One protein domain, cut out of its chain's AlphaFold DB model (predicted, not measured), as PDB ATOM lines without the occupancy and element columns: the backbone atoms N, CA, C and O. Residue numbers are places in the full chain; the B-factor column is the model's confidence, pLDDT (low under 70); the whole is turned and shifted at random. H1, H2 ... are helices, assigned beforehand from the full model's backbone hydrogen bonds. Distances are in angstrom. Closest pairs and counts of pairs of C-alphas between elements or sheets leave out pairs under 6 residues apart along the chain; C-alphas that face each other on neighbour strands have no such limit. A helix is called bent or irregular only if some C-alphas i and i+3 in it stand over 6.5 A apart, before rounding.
ATOM      1  N   HIS A   2     161.989 133.916  81.476       88.69
ATOM      2  CA  HIS A   2     161.880 132.793  80.505       88.69
ATOM      3  C   HIS A   2     162.219 133.160  79.045       88.69
ATOM      4  O   HIS A   2     162.905 132.402  78.367       88.69
ATOM      5  N   ALA A   3     161.815 134.340  78.563       86.75
ATOM      6  CA  ALA A   3     162.195 134.811  77.227       86.75
ATOM      7  C   ALA A   3     163.716 135.026  77.066       86.75
ATOM      8  O   ALA A   3     164.278 134.670  76.032       86.75
ATOM      9  N   GLN A   4     164.396 135.546  78.097       85.56
ATOM     10  CA  GLN A   4     165.858 135.709  78.104       85.56
ATOM     11  C   GLN A   4     166.564 134.345  78.111       85.56
ATOM     12  O   GLN A   4     167.545 134.173  77.396       85.56
ATOM     13  N   VAL A   5     166.034 133.361  78.850       85.12
ATOM     14  CA  VAL A   5     166.553 131.981  78.853       85.12
ATOM     15  C   VAL A   5     166.423 131.340  77.472       85.12
ATOM     16  O   VAL A   5     167.396 130.782  76.979       85.12
ATOM     17  N   ARG A   6     165.267 131.470  76.803       87.31
ATOM     18  CA  ARG A   6     165.081 130.971  75.425       87.31
ATOM     19  C   ARG A   6     166.095 131.585  74.457       87.31
ATOM     20  O   ARG A   6     166.691 130.867  73.660       87.31
ATOM     21  N   ALA A   7     166.323 132.896  74.554       84.31
ATOM     22  CA  ALA A   7     167.309 133.589  73.728       84.31
ATOM     23  C   ALA A   7     168.748 133.114  74.007       84.31
ATOM     24  O   ALA A   7     169.501 132.875  73.064       84.31
ATOM     25  N   GLY A   8     169.114 132.943  75.281       83.81
ATOM     26  CA  GLY A   8     170.424 132.425  75.688       83.81
ATOM     27  C   GLY A   8     170.661 130.987  75.219       83.81
ATOM     28  O   GLY A   8     171.698 130.706  74.624       83.81
ATOM     29  N   LEU A   9     169.678 130.098  75.401       83.56
ATOM     30  CA  LEU A   9     169.754 128.702  74.953       83.56
ATOM     31  C   LEU A   9     169.862 128.590  73.434       83.56
ATOM     32  O   LEU A   9     170.686 127.831  72.943       83.56
ATOM     33  N   ARG A  10     169.105 129.388  72.671       84.69
ATOM     34  CA  ARG A  10     169.250 129.405  71.208       84.69
ATOM     35  C   ARG A  10     170.668 129.775  70.774       84.69
ATOM     36  O   ARG A  10     171.208 129.161  69.859       84.69
ATOM     37  N   ARG A  11     171.279 130.764  71.435       82.94
ATOM     38  CA  ARG A  11     172.659 131.186  71.143       82.94
ATOM     39  C   ARG A  11     173.688 130.122  71.517       82.94
ATOM     40  O   ARG A  11     174.632 129.920  70.761       82.94
ATOM     41  N   SER A  12     173.522 129.457  72.660       81.69
ATOM     42  CA  SER A  12     174.488 128.461  73.135       81.69
ATOM     43  C   SER A  12     174.367 127.115  72.416       81.69
ATOM     44  O   SER A  12     175.385 126.484  72.140       81.69
ATOM     45  N   TRP A  13     173.146 126.684  72.086       82.69
ATOM     46  CA  TRP A  13     172.874 125.426  71.383       82.69
ATOM     47  C   TRP A  13     173.146 125.522  69.878       82.69
ATOM     48  O   TRP A  13     173.520 124.528  69.259       82.69
ATOM     49  N   GLY A  14     172.989 126.714  69.298       84.00
ATOM     50  CA  GLY A  14     172.992 126.909  67.851       84.00
ATOM     51  C   GLY A  14     171.660 126.507  67.209       84.00
ATOM     52  O   GLY A  14     170.835 125.814  67.809       84.00
ATOM     53  N   ASP A  15     171.432 126.961  65.973       84.06
ATOM     54  CA  ASP A  15     170.129 126.816  65.310       84.06
ATOM     55  C   ASP A  15     169.742 125.350  65.035       84.06
ATOM     56  O   ASP A  15     168.564 125.018  65.118       84.06
ATOM     57  N   GLU A  16     170.705 124.461  64.766       84.25
ATOM     58  CA  GLU A  16     170.444 123.036  64.491       84.25
ATOM     59  C   GLU A  16     169.865 122.310  65.716       84.25
ATOM     60  O   GLU A  16     168.798 121.701  65.645       84.25
ATOM     61  N   GLN A  17     170.527 122.431  66.870       82.38
ATOM     62  CA  GLN A  17     170.073 121.833  68.130       82.38
ATOM     63  C   GLN A  17     168.765 122.464  68.614       82.38
ATOM     64  O   GLN A  17     167.876 121.770  69.106       82.38
ATOM     65  N   PHE A  18     168.613 123.778  68.427       84.12
ATOM     66  CA  PHE A  18     167.371 124.473  68.747       84.12
ATOM     67  C   PHE A  18     166.205 124.017  67.856       84.12
ATOM     68  O   PHE A  18     165.084 123.889  68.340       84.12
ATOM     69  N   ALA A  19     166.445 123.734  66.574       85.94
ATOM     70  CA  ALA A  19     165.426 123.188  65.680       85.94
ATOM     71  C   ALA A  19     165.053 121.742  66.043       85.94
ATOM     72  O   ALA A  19     163.878 121.389  65.977       85.94
ATOM     73  N   HIS A  20     166.027 120.925  66.459       84.94
ATOM     74  CA  HIS A  20     165.791 119.538  66.861       84.94
ATOM     75  C   HIS A  20     164.971 119.425  68.157       84.94
ATOM     76  O   HIS A  20     164.007 118.665  68.213       84.94
ATOM     77  N   HIS A  21     165.327 120.194  69.191       82.62
ATOM     78  CA  HIS A  21     164.660 120.145  70.498       82.62
ATOM     79  C   HIS A  21     163.471 121.110  70.629       82.62
ATOM     80  O   HIS A  21     162.684 121.005  71.572       82.62
ATOM     81  N   GLY A  22     163.323 122.041  69.688       84.50
ATOM     82  CA  GLY A  22     162.294 123.070  69.705       84.50
ATOM     83  C   GLY A  22     162.583 124.205  70.691       84.50
ATOM     84  O   GLY A  22     163.639 124.300  71.315       84.50
ATOM     85  N   ASN A  23     161.608 125.107  70.825       83.75
ATOM     86  CA  ASN A  23     161.721 126.256  71.715       83.75
ATOM     87  C   ASN A  23     161.493 125.825  73.180       83.75
ATOM     88  O   ASN A  23     160.373 125.421  73.517       83.75
ATOM     89  N   PRO A  24     162.511 125.911  74.061       85.94
ATOM     90  CA  PRO A  24     162.392 125.449  75.436       85.94
ATOM     91  C   PRO A  24     161.395 126.297  76.226       85.94
ATOM     92  O   PRO A  24     161.154 127.470  75.925       85.94
ATOM     93  N   ILE A  25     160.838 125.710  77.290       89.31
ATOM     94  CA  ILE A  25     159.816 126.360  78.121       89.31
ATOM     95  C   ILE A  25     158.640 126.761  77.213       89.31
ATOM     96  O   ILE A  25     158.313 127.936  77.084       89.31
ATOM     97  N   SER A  26     158.056 125.819  76.476       89.81
ATOM     98  CA  SER A  26     156.945 126.124  75.565       89.81
ATOM     99  C   SER A  26     155.705 126.604  76.333       89.81
ATOM    100  O   SER A  26     155.586 126.383  77.538       89.81
ATOM    101  N   ASN A  27     154.758 127.242  75.636       92.25
ATOM    102  CA  ASN A  27     153.468 127.616  76.228       92.25
ATOM    103  C   ASN A  27     152.762 126.394  76.846       92.25
ATOM    104  O   ASN A  27     152.291 126.462  77.977       92.25
ATOM    105  N   SER A  28     152.789 125.256  76.149       90.00
ATOM    106  CA  SER A  28     152.223 123.988  76.617       90.00
ATOM    107  C   SER A  28     152.887 123.498  77.908       90.00
ATOM    108  O   SER A  28     152.197 123.144  78.859       90.00
ATOM    109  N   MET A  29     154.223 123.545  77.987       89.44
ATOM    110  CA  MET A  29     154.960 123.162  79.198       89.44
ATOM    111  C   MET A  29     154.677 124.116  80.364       89.44
ATOM    112  O   MET A  29     154.527 123.675  81.502       89.44
ATOM    113  N   MET A  30     154.578 125.422  80.090       93.12
ATOM    114  CA  MET A  30     154.201 126.408  81.103       93.12
ATOM    115  C   MET A  30     152.788 126.159  81.635       93.12
ATOM    116  O   MET A  30     152.581 126.247  82.845       93.12
ATOM    117  N   MET A  31     151.842 125.800  80.766       94.81
ATOM    118  CA  MET A  31     150.474 125.491  81.175       94.81
ATOM    119  C   MET A  31     150.398 124.202  82.002       94.81
ATOM    120  O   MET A  31     149.794 124.191  83.073       94.81
ATOM    121  N   GLY A  32     151.093 123.145  81.571       93.69
ATOM    122  CA  GLY A  32     151.226 121.909  82.345       93.69
ATOM    123  C   GLY A  32     151.781 122.160  83.750       93.69
ATOM    124  O   GLY A  32     151.217 121.687  84.735       93.69
ATOM    125  N   ALA A  33     152.833 122.976  83.863       92.12
ATOM    126  CA  ALA A  33     153.408 123.361  85.152       92.12
ATOM    127  C   ALA A  33     152.451 124.205  86.017       92.12
ATOM    128  O   ALA A  33     152.358 124.002  87.224       92.12
ATOM    129  N   ALA A  34     151.710 125.145  85.429       95.31
ATOM    130  CA  ALA A  34     150.732 125.928  86.183       95.31
ATOM    131  C   ALA A  34     149.590 125.050  86.726       95.31
ATOM    132  O   ALA A  34     149.166 125.239  87.867       95.31
ATOM    133  N   MET A  35     149.134 124.051  85.962       96.31
ATOM    134  CA  MET A  35     148.108 123.116  86.432       96.31
ATOM    135  C   MET A  35     148.617 122.168  87.516       96.31
ATOM    136  O   MET A  35     147.906 121.962  88.500       96.31
ATOM    137  N   THR A  36     149.854 121.663  87.423       93.06
ATOM    138  CA  THR A  36     150.442 120.870  88.518       93.06
ATOM    139  C   THR A  36     150.539 121.693  89.804       93.06
ATOM    140  O   THR A  36     150.141 121.213  90.864       93.06
ATOM    141  N   PHE A  37     150.972 122.958  89.737       91.44
ATOM    142  CA  PHE A  37     151.020 123.830  90.917       91.44
ATOM    143  C   PHE A  37     149.640 124.161  91.495       91.44
ATOM    144  O   PHE A  37     149.503 124.268  92.715       91.44
ATOM    145  N   GLY A  38     148.622 124.308  90.647       93.81
ATOM    146  CA  GLY A  38     147.262 124.591  91.096       93.81
ATOM    147  C   GLY A  38     146.537 123.400  91.698       93.81
ATOM    148  O   GLY A  38     145.854 123.555  92.710       93.81
ATOM    149  N   LEU A  39     146.692 122.218  91.108       95.62
ATOM    150  CA  LEU A  39     145.872 121.055  91.439       95.62
ATOM    151  C   LEU A  39     146.538 120.092  92.423       95.62
ATOM    152  O   LEU A  39     145.844 119.557  93.286       95.62
ATOM    153  N   ILE A  40     147.860 119.894  92.379       93.94
ATOM    154  CA  ILE A  40     148.527 118.925  93.268       93.94
ATOM    155  C   ILE A  40     148.286 119.238  94.758       93.94
ATOM    156  O   ILE A  40     147.888 118.325  95.484       93.94
ATOM    157  N   PRO A  41     148.443 120.485  95.253       91.75
ATOM    158  CA  PRO A  41     148.226 120.771  96.672       91.75
ATOM    159  C   PRO A  41     146.811 120.426  97.188       91.75
ATOM    160  O   PRO A  41     146.713 119.695  98.180       91.75
ATOM    161  N   PRO A  42     145.700 120.880  96.565       94.00
ATOM    162  CA  PRO A  42     144.366 120.493  97.022       94.00
ATOM    163  C   PRO A  42     144.066 118.999  96.823       94.00
ATOM    164  O   PRO A  42     143.309 118.438  97.619       94.00
ATOM    165  N   LEU A  43     144.656 118.335  95.822       95.12
ATOM    166  CA  LEU A  43     144.500 116.889  95.624       95.12
ATOM    167  C   LEU A  43     145.202 116.071  96.714       95.12
ATOM    168  O   LEU A  43     144.620 115.106  97.206       95.12
ATOM    169  N   ILE A  44     146.391 116.487  97.160       94.00
ATOM    170  CA  ILE A  44     147.065 115.884  98.321       94.00
ATOM    171  C   ILE A  44     146.189 116.048  99.569       94.00
ATOM    172  O   ILE A  44     145.922 115.074 100.273       94.00
ATOM    173  N   ASP A  45     145.671 117.252  99.826       94.38
ATOM    174  CA  ASP A  45     144.738 117.477 100.938       94.38
ATOM    175  C   ASP A  45     143.531 116.521 100.866       94.38
ATOM    176  O   ASP A  45     143.173 115.892 101.871       94.38
ATOM    177  N   HIS A  46     142.941 116.366  99.674       95.25
ATOM    178  CA  HIS A  46     141.819 115.461  99.436       95.25
ATOM    179  C   HIS A  46     142.198 114.002  99.734       95.25
ATOM    180  O   HIS A  46     141.485 113.331 100.485       95.25
ATOM    181  N   GLN A  47     143.336 113.527  99.217       94.50
ATOM    182  CA  GLN A  47     143.840 112.166  99.428       94.50
ATOM    183  C   GLN A  47     144.077 111.852 100.913       94.50
ATOM    184  O   GLN A  47     143.846 110.729 101.360       94.50
ATOM    185  N   HIS A  48     144.477 112.847 101.708       95.81
ATOM    186  CA  HIS A  48     144.668 112.712 103.155       95.81
ATOM    187  C   HIS A  48     143.394 112.970 103.983       95.81
ATOM    188  O   HIS A  48     143.449 113.040 105.214       95.81
ATOM    189  N   GLY A  49     142.230 113.067 103.333       94.06
ATOM    190  CA  GLY A  49     140.922 113.125 103.980       94.06
ATOM    191  C   GLY A  49     140.447 114.525 104.360       94.06
ATOM    192  O   GLY A  49     139.436 114.637 105.060       94.06
ATOM    193  N   ARG A  50     141.140 115.588 103.927       95.06
ATOM    194  CA  ARG A  50     140.640 116.970 103.933       95.06
ATOM    195  C   ARG A  50     139.978 117.243 102.581       95.06
ATOM    196  O   ARG A  50     140.568 117.837 101.685       95.06
ATOM    197  N   THR A  51     138.753 116.740 102.443       94.38
ATOM    198  CA  THR A  51     137.988 116.740 101.192       94.38
ATOM    199  C   THR A  51     137.900 118.130 100.567       94.38
ATOM    200  O   THR A  51     137.595 119.112 101.242       94.38
ATOM    201  N   ARG A  52     138.139 118.183  99.256       94.06
ATOM    202  CA  ARG A  52     137.986 119.373  98.413       94.06
ATOM    203  C   ARG A  52     136.761 119.251  97.530       94.06
ATOM    204  O   ARG A  52     136.538 118.194  96.944       94.06
ATOM    205  N   THR A  53     135.968 120.315  97.484       94.75
ATOM    206  CA  THR A  53     134.793 120.402  96.617       94.75
ATOM    207  C   THR A  53     135.213 120.731  95.188       94.75
ATOM    208  O   THR A  53     136.296 121.265  94.952       94.75
ATOM    209  N   GLN A  54     134.324 120.481  94.225       95.69
ATOM    210  CA  GLN A  54     134.544 120.895  92.839       95.69
ATOM    211  C   GLN A  54     134.777 122.410  92.721       95.69
ATOM    212  O   GLN A  54     135.592 122.844  91.916       95.69
ATOM    213  N   ALA A  55     134.100 123.211  93.550       96.69
ATOM    214  CA  ALA A  55     134.275 124.659  93.580       96.69
ATOM    215  C   ALA A  55     135.670 125.065  94.085       96.69
ATOM    216  O   ALA A  55     136.266 125.981  93.525       96.69
ATOM    217  N   ASP A  56     136.216 124.364  95.086       95.00
ATOM    218  CA  ASP A  56     137.584 124.605  95.569       95.00
ATOM    219  C   ASP A  56     138.616 124.318  94.470       95.00
ATOM    220  O   ASP A  56     139.544 125.099  94.259       95.00
ATOM    221  N   LEU A  57     138.440 123.201  93.755       97.44
ATOM    222  CA  LEU A  57     139.315 122.825  92.647       97.44
ATOM    223  C   LEU A  57     139.187 123.814  91.484       97.44
ATOM    224  O   LEU A  57     140.203 124.257  90.955       97.44
ATOM    225  N   GLN A  58     137.966 124.230  91.134       97.94
ATOM    226  CA  GLN A  58     137.736 125.238  90.097       97.94
ATOM    227  C   GLN A  58     138.402 126.565  90.467       97.94
ATOM    228  O   GLN A  58     139.043 127.177  89.620       97.94
ATOM    229  N   ALA A  59     138.307 127.003  91.725       96.81
ATOM    230  CA  ALA A  59     138.970 128.221  92.179       96.81
ATOM    231  C   ALA A  59     140.498 128.136  92.026       96.81
ATOM    232  O   ALA A  59     141.122 129.094  91.573       96.81
ATOM    233  N   ALA A  60     141.097 126.983  92.347       96.38
ATOM    234  CA  ALA A  60     142.527 126.757  92.153       96.38
ATOM    235  C   ALA A  60     142.925 126.782  90.667       96.38
ATOM    236  O   ALA A  60     143.909 127.438  90.319       96.38
ATOM    237  N   VAL A  61     142.139 126.137  89.794       97.56
ATOM    238  CA  VAL A  61     142.354 126.172  88.337       97.56
ATOM    239  C   VAL A  61     142.262 127.597  87.815       97.56
ATOM    240  O   VAL A  61     143.196 128.045  87.166       97.56
ATOM    241  N   MET A  62     141.208 128.347  88.147       97.19
ATOM    242  CA  MET A  62     141.035 129.728  87.675       97.19
ATOM    243  C   MET A  62     142.148 130.658  88.163       97.19
ATOM    244  O   MET A  62     142.623 131.508  87.411       97.19
ATOM    245  N   TYR A  63     142.610 130.485  89.403       96.81
ATOM    246  CA  TYR A  63     143.715 131.275  89.939       96.81
ATOM    247  C   TYR A  63     145.025 131.019  89.182       96.81
ATOM    248  O   TYR A  63     145.699 131.962  88.766       96.81
ATOM    249  N   TRP A  64     145.371 129.751  88.946       97.75
ATOM    250  CA  TRP A  64     146.592 129.396  88.219       97.75
ATOM    251  C   TRP A  64     146.493 129.609  86.709       97.75
ATOM    252  O   TRP A  64     147.497 129.944  86.088       97.75
ATOM    253  N   ALA A  65     145.298 129.504  86.132       96.69
ATOM    254  CA  ALA A  65     144.993 129.920  84.768       96.69
ATOM    255  C   ALA A  65     145.269 131.416  84.579       96.69
ATOM    256  O   ALA A  65     145.963 131.805  83.644       96.69
ATOM    257  N   TYR A  66     144.821 132.257  85.517       97.25
ATOM    258  CA  TYR A  66     145.120 133.687  85.481       97.25
ATOM    259  C   TYR A  66     146.624 133.970  85.619       97.25
ATOM    260  O   TYR A  66     147.166 134.793  84.886       97.25
ATOM    261  N   ILE A  67     147.336 133.258  86.501       96.50
ATOM    262  CA  ILE A  67     148.804 133.371  86.592       96.50
ATOM    263  C   ILE A  67     149.469 132.970  85.267       96.50
ATOM    264  O   ILE A  67     150.368 133.673  84.803       96.50
ATOM    265  N   ALA A  68     149.027 131.875  84.642       96.31
ATOM    266  CA  ALA A  68     149.546 131.411  83.358       96.31
ATOM    267  C   ALA A  68     149.323 132.448  82.245       96.31
ATOM    268  O   ALA A  68     150.262 132.757  81.508       96.31
ATOM    269  N   TYR A  69     148.133 133.049  82.189       96.75
ATOM    270  CA  TYR A  69     147.824 134.161  81.288       96.75
ATOM    271  C   TYR A  69     148.794 135.335  81.484       96.75
ATOM    272  O   TYR A  69     149.426 135.789  80.531       96.75
ATOM    273  N   ILE A  70     149.011 135.775  82.729       96.81
ATOM    274  CA  ILE A  70     149.969 136.851  83.045       96.81
ATOM    275  C   ILE A  70     151.407 136.472  82.660       96.81
ATOM    276  O   ILE A  70     152.200 137.330  82.272       96.81
ATOM    277  N   PHE A  71     151.757 135.189  82.728       93.50
ATOM    278  CA  PHE A  71     153.051 134.671  82.282       93.50
ATOM    279  C   PHE A  71     153.179 134.544  80.752       93.50
ATOM    280  O   PHE A  71     154.254 134.181  80.263       93.50
ATOM    281  N   GLY A  72     152.128 134.891  80.006       95.38
ATOM    282  CA  GLY A  72     152.099 134.909  78.547       95.38
ATOM    283  C   GLY A  72     151.754 133.563  77.920       95.38
ATOM    284  O   GLY A  72     152.173 133.318  76.789       95.38
ATOM    285  N   VAL A  73     151.055 132.683  78.648       96.31
ATOM    286  CA  VAL A  73     150.458 131.487  78.048       96.31
ATOM    287  C   VAL A  73     149.290 131.902  77.151       96.31
ATOM    288  O   VAL A  73     148.446 132.692  77.567       96.31
ATOM    289  N   ALA A  74     149.258 131.379  75.926       96.44
ATOM    290  CA  ALA A  74     148.206 131.630  74.949       96.44
ATOM    291  C   ALA A  74     146.839 131.148  75.467       96.44
ATOM    292  O   ALA A  74     146.741 130.048  76.014       96.44
ATOM    293  N   GLU A  75     145.801 131.974  75.309       96.44
ATOM    294  CA  GLU A  75     144.473 131.750  75.900       96.44
ATOM    295  C   GLU A  75     143.848 130.420  75.468       96.44
ATOM    296  O   GLU A  75     143.215 129.750  76.277       96.44
ATOM    297  N   GLU A  76     144.086 129.989  74.228       96.00
ATOM    298  CA  GLU A  76     143.583 128.730  73.677       96.00
ATOM    299  C   GLU A  76     144.138 127.475  74.367       96.00
ATOM    300  O   GLU A  76     143.596 126.386  74.190       96.00
ATOM    301  N   LEU A  77     145.215 127.610  75.147       95.25
ATOM    302  CA  LEU A  77     145.789 126.524  75.942       95.25
ATOM    303  C   LEU A  77     145.315 126.550  77.397       95.25
ATOM    304  O   LEU A  77     145.593 125.607  78.134       95.25
ATOM    305  N   ILE A  78     144.657 127.626  77.838       97.38
ATOM    306  CA  ILE A  78     144.313 127.816  79.244       97.38
ATOM    307  C   ILE A  78     143.038 127.027  79.575       97.38
ATOM    308  O   ILE A  78     141.980 127.315  79.016       97.38
ATOM    309  N   PRO A  79     143.096 126.071  80.520       96.56
ATOM    310  CA  PRO A  79     141.933 125.288  80.900       96.56
ATOM    311  C   PRO A  79     140.889 126.162  81.596       96.56
ATOM    312  O   PRO A  79     141.188 126.954  82.496       96.56
ATOM    313  N   THR A  80     139.636 125.967  81.206       95.69
ATOM    314  CA  THR A  80     138.471 126.701  81.716       95.69
ATOM    315  C   THR A  80     137.699 125.912  82.778       95.69
ATOM    316  O   THR A  80     136.854 126.460  83.492       95.69
ATOM    317  N   SER A  81     138.026 124.629  82.944       97.25
ATOM    318  CA  SER A  81     137.360 123.707  83.863       97.25
ATOM    319  C   SER A  81     138.347 122.837  84.647       97.25
ATOM    320  O   SER A  81     139.491 122.631  84.244       97.25
ATOM    321  N   VAL A  82     137.893 122.275  85.776       97.38
ATOM    322  CA  VAL A  82     138.677 121.283  86.539       97.38
ATOM    323  C   VAL A  82     139.056 120.077  85.682       97.38
ATOM    324  O   VAL A  82     140.184 119.609  85.783       97.38
ATOM    325  N   SER A  83     138.148 119.576  84.839       97.38
ATOM    326  CA  SER A  83     138.424 118.426  83.968       97.38
ATOM    327  C   SER A  83     139.546 118.717  82.978       97.38
ATOM    328  O   SER A  83     140.479 117.926  82.893       97.38
ATOM    329  N   GLU A  84     139.510 119.872  82.310       97.19
ATOM    330  CA  GLU A  84     140.578 120.292  81.392       97.19
ATOM    331  C   GLU A  84     141.905 120.501  82.132       97.19
ATOM    332  O   GLU A  84     142.965 120.132  81.631       97.19
ATOM    333  N   GLY A  85     141.865 121.058  83.348       96.38
ATOM    334  CA  GLY A  85     143.058 121.220  84.181       96.38
ATOM    335  C   GLY A  85     143.682 119.881  84.586       96.38
ATOM    336  O   GLY A  85     144.902 119.725  84.524       96.38
ATOM    337  N   MET A  86     142.852 118.900  84.955       95.81
ATOM    338  CA  MET A  86     143.292 117.538  85.272       95.81
ATOM    339  C   MET A  86     143.881 116.836  84.048       95.81
ATOM    340  O   MET A  86     144.946 116.240  84.161       95.81
ATOM    341  N   GLU A  87     143.235 116.946  82.886       95.62
ATOM    342  CA  GLU A  87     143.730 116.384  81.623       95.62
ATOM    343  C   GLU A  87     145.062 117.021  81.209       95.62
ATOM    344  O   GLU A  87     146.011 116.319  80.874       95.62
ATOM    345  N   THR A  88     145.177 118.347  81.326       94.94
ATOM    346  CA  THR A  88     146.423 119.080  81.056       94.94
ATOM    347  C   THR A  88     147.559 118.611  81.967       94.94
ATOM    348  O   THR A  88     148.686 118.406  81.513       94.94
ATOM    349  N   MET A  89     147.272 118.444  83.262       92.81
ATOM    350  CA  MET A  89     148.235 117.957  84.246       92.81
ATOM    351  C   MET A  89     148.666 116.513  83.951       92.81
ATOM    352  O   MET A  89     149.865 116.233  83.946       92.81
ATOM    353  N   ASP A  90     147.708 115.620  83.696       91.94
ATOM    354  CA  ASP A  90     147.954 114.207  83.394       91.94
ATOM    355  C   ASP A  90     148.776 114.047  82.113       91.94
ATOM    356  O   ASP A  90     149.837 113.423  82.130       91.94
ATOM    357  N   TYR A  91     148.364 114.722  81.035       91.19
ATOM    358  CA  TYR A  91     149.088 114.728  79.769       91.19
ATOM    359  C   TYR A  91     150.525 115.226  79.953       91.19
ATOM    360  O   TYR A  91     151.475 114.594  79.492       91.19
ATOM    361  N   MET A  92     150.723 116.336  80.669       88.62
ATOM    362  CA  MET A  92     152.067 116.864  80.889       88.62
ATOM    363  C   MET A  92     152.963 115.851  81.608       88.62
ATOM    364  O   MET A  92     154.111 115.679  81.212       88.62
ATOM    365  N   VAL A  93     152.465 115.172  82.643       83.31
ATOM    366  CA  VAL A  93     153.262 114.187  83.390       83.31
ATOM    367  C   VAL A  93     153.525 112.935  82.550       83.31
ATOM    368  O   VAL A  93     154.660 112.463  82.514       83.31
ATOM    369  N   ALA A  94     152.518 112.430  81.835       86.75
ATOM    370  CA  ALA A  94     152.638 111.237  81.000       86.75
ATOM    371  C   ALA A  94     153.618 111.424  79.827       86.75
ATOM    372  O   ALA A  94     154.307 110.478  79.440       86.75
ATOM    373  N   TYR A  95     153.712 112.643  79.286       86.50
ATOM    374  CA  TYR A  95     154.508 112.957  78.096       86.50
ATOM    375  C   TYR A  95     155.711 113.875  78.361       86.50
ATOM    376  O   TYR A  95     156.403 114.246  77.413       86.50
ATOM    377  N   ALA A  96     156.027 114.205  79.620       79.62
ATOM    378  CA  ALA A  96     157.213 115.000  79.977       79.62
ATOM    379  C   ALA A  96     158.536 114.357  79.515       79.62
ATOM    380  O   ALA A  96     159.558 115.041  79.426       79.62
ATOM    381  N   GLY A  97     158.511 113.058  79.202       80.56
ATOM    382  CA  GLY A  97     159.681 112.269  78.851       80.56
ATOM    383  C   GLY A  97     160.429 111.764  80.083       80.56
ATOM    384  O   GLY A  97     160.204 112.190  81.216       80.56
ATOM    385  N   GLY A  98     161.314 110.799  79.853       82.94
ATOM    386  CA  GLY A  98     162.176 110.253  80.892       82.94
ATOM    387  C   GLY A  98     163.419 111.111  81.146       82.94
ATOM    388  O   GLY A  98     163.710 112.052  80.405       82.94
TER     389      GLY A  98
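AT A GLANCE: This is residues 2 to 98 of the 241 residues of the protein "DUF2236 domain-containing protein" of Mycobacteroides abscessus subsp. abscessus (UniProt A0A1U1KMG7). A helical hairpin, H2 and H3, is crossed by H4, which packs mainly on H2; H1, sharply kinked into a hook, sits off at one end of the long axis and touches no other helix. The printed part has 97 residues with four named helices, in the order H1, H2, H3, H4, and no named strand: all helix. It is loose, with a radius of gyration of the C-alphas of 15.7 A, and elongated, spanning 50 by 28 by 18 A.

IN THESE COORDINATES: H1, residues 2 to 21, begins at C-alpha 2 (161.880, 132.793, 80.505) and measures 16.4 A. It has a kink of 120 degrees near residue 14 and is irregular: C-alphas 12 and 15 are 9.1 A apart. H2, residues 27 to 47, measures 29.5 A; it has a kink of 37 degrees near residue 41 and is only just irregular, with C-alphas 38 and 41 6.8 A apart. H3, residues 54 to 70, measures 24.3 A. H4, residues 82 to 95, measures 19.8 A and ends at C-alpha 95 (154.508, 112.957, 78.096).

HOW THE PARTS SIT: H1 is apart from H2, H3 and H4. H2 and H3 touch as a hairpin, at a shallow tilt of 27 degrees, opposite ways; their closest C-alphas, of Gly 38 and Ala 60, are 5.3 A apart. H4 touches H2 at a steep tilt of 69 degrees, only just short of about perpendicular, opposite ways; the closest C-alphas, of Gly 32 and Met 89, are 5.3 A apart. Residues 82 to 85 of H4 touch residues 54 to 61 of H3, at a steep tilt of 63 degrees, the same way; the closest C-alphas, of Gln 58 and Val 82, are 5.4 A apart. Every O i to N i+4 pair is within hydrogen-bond range in H3 and H4, against 13 of 16 in H1 and 15 of 17 in H2.

THE WHOLE: The C-alphas farthest apart, of Asp 15 and Gly 49, are 50.4 A apart. The printed part has no cut. The link from H1 to H2 is tight, that from H2 to H3 short, and that from H3 to H4 long, with 11 residues. Mean pLDDT of the printed part is 91.7, and no printed residue is under 70.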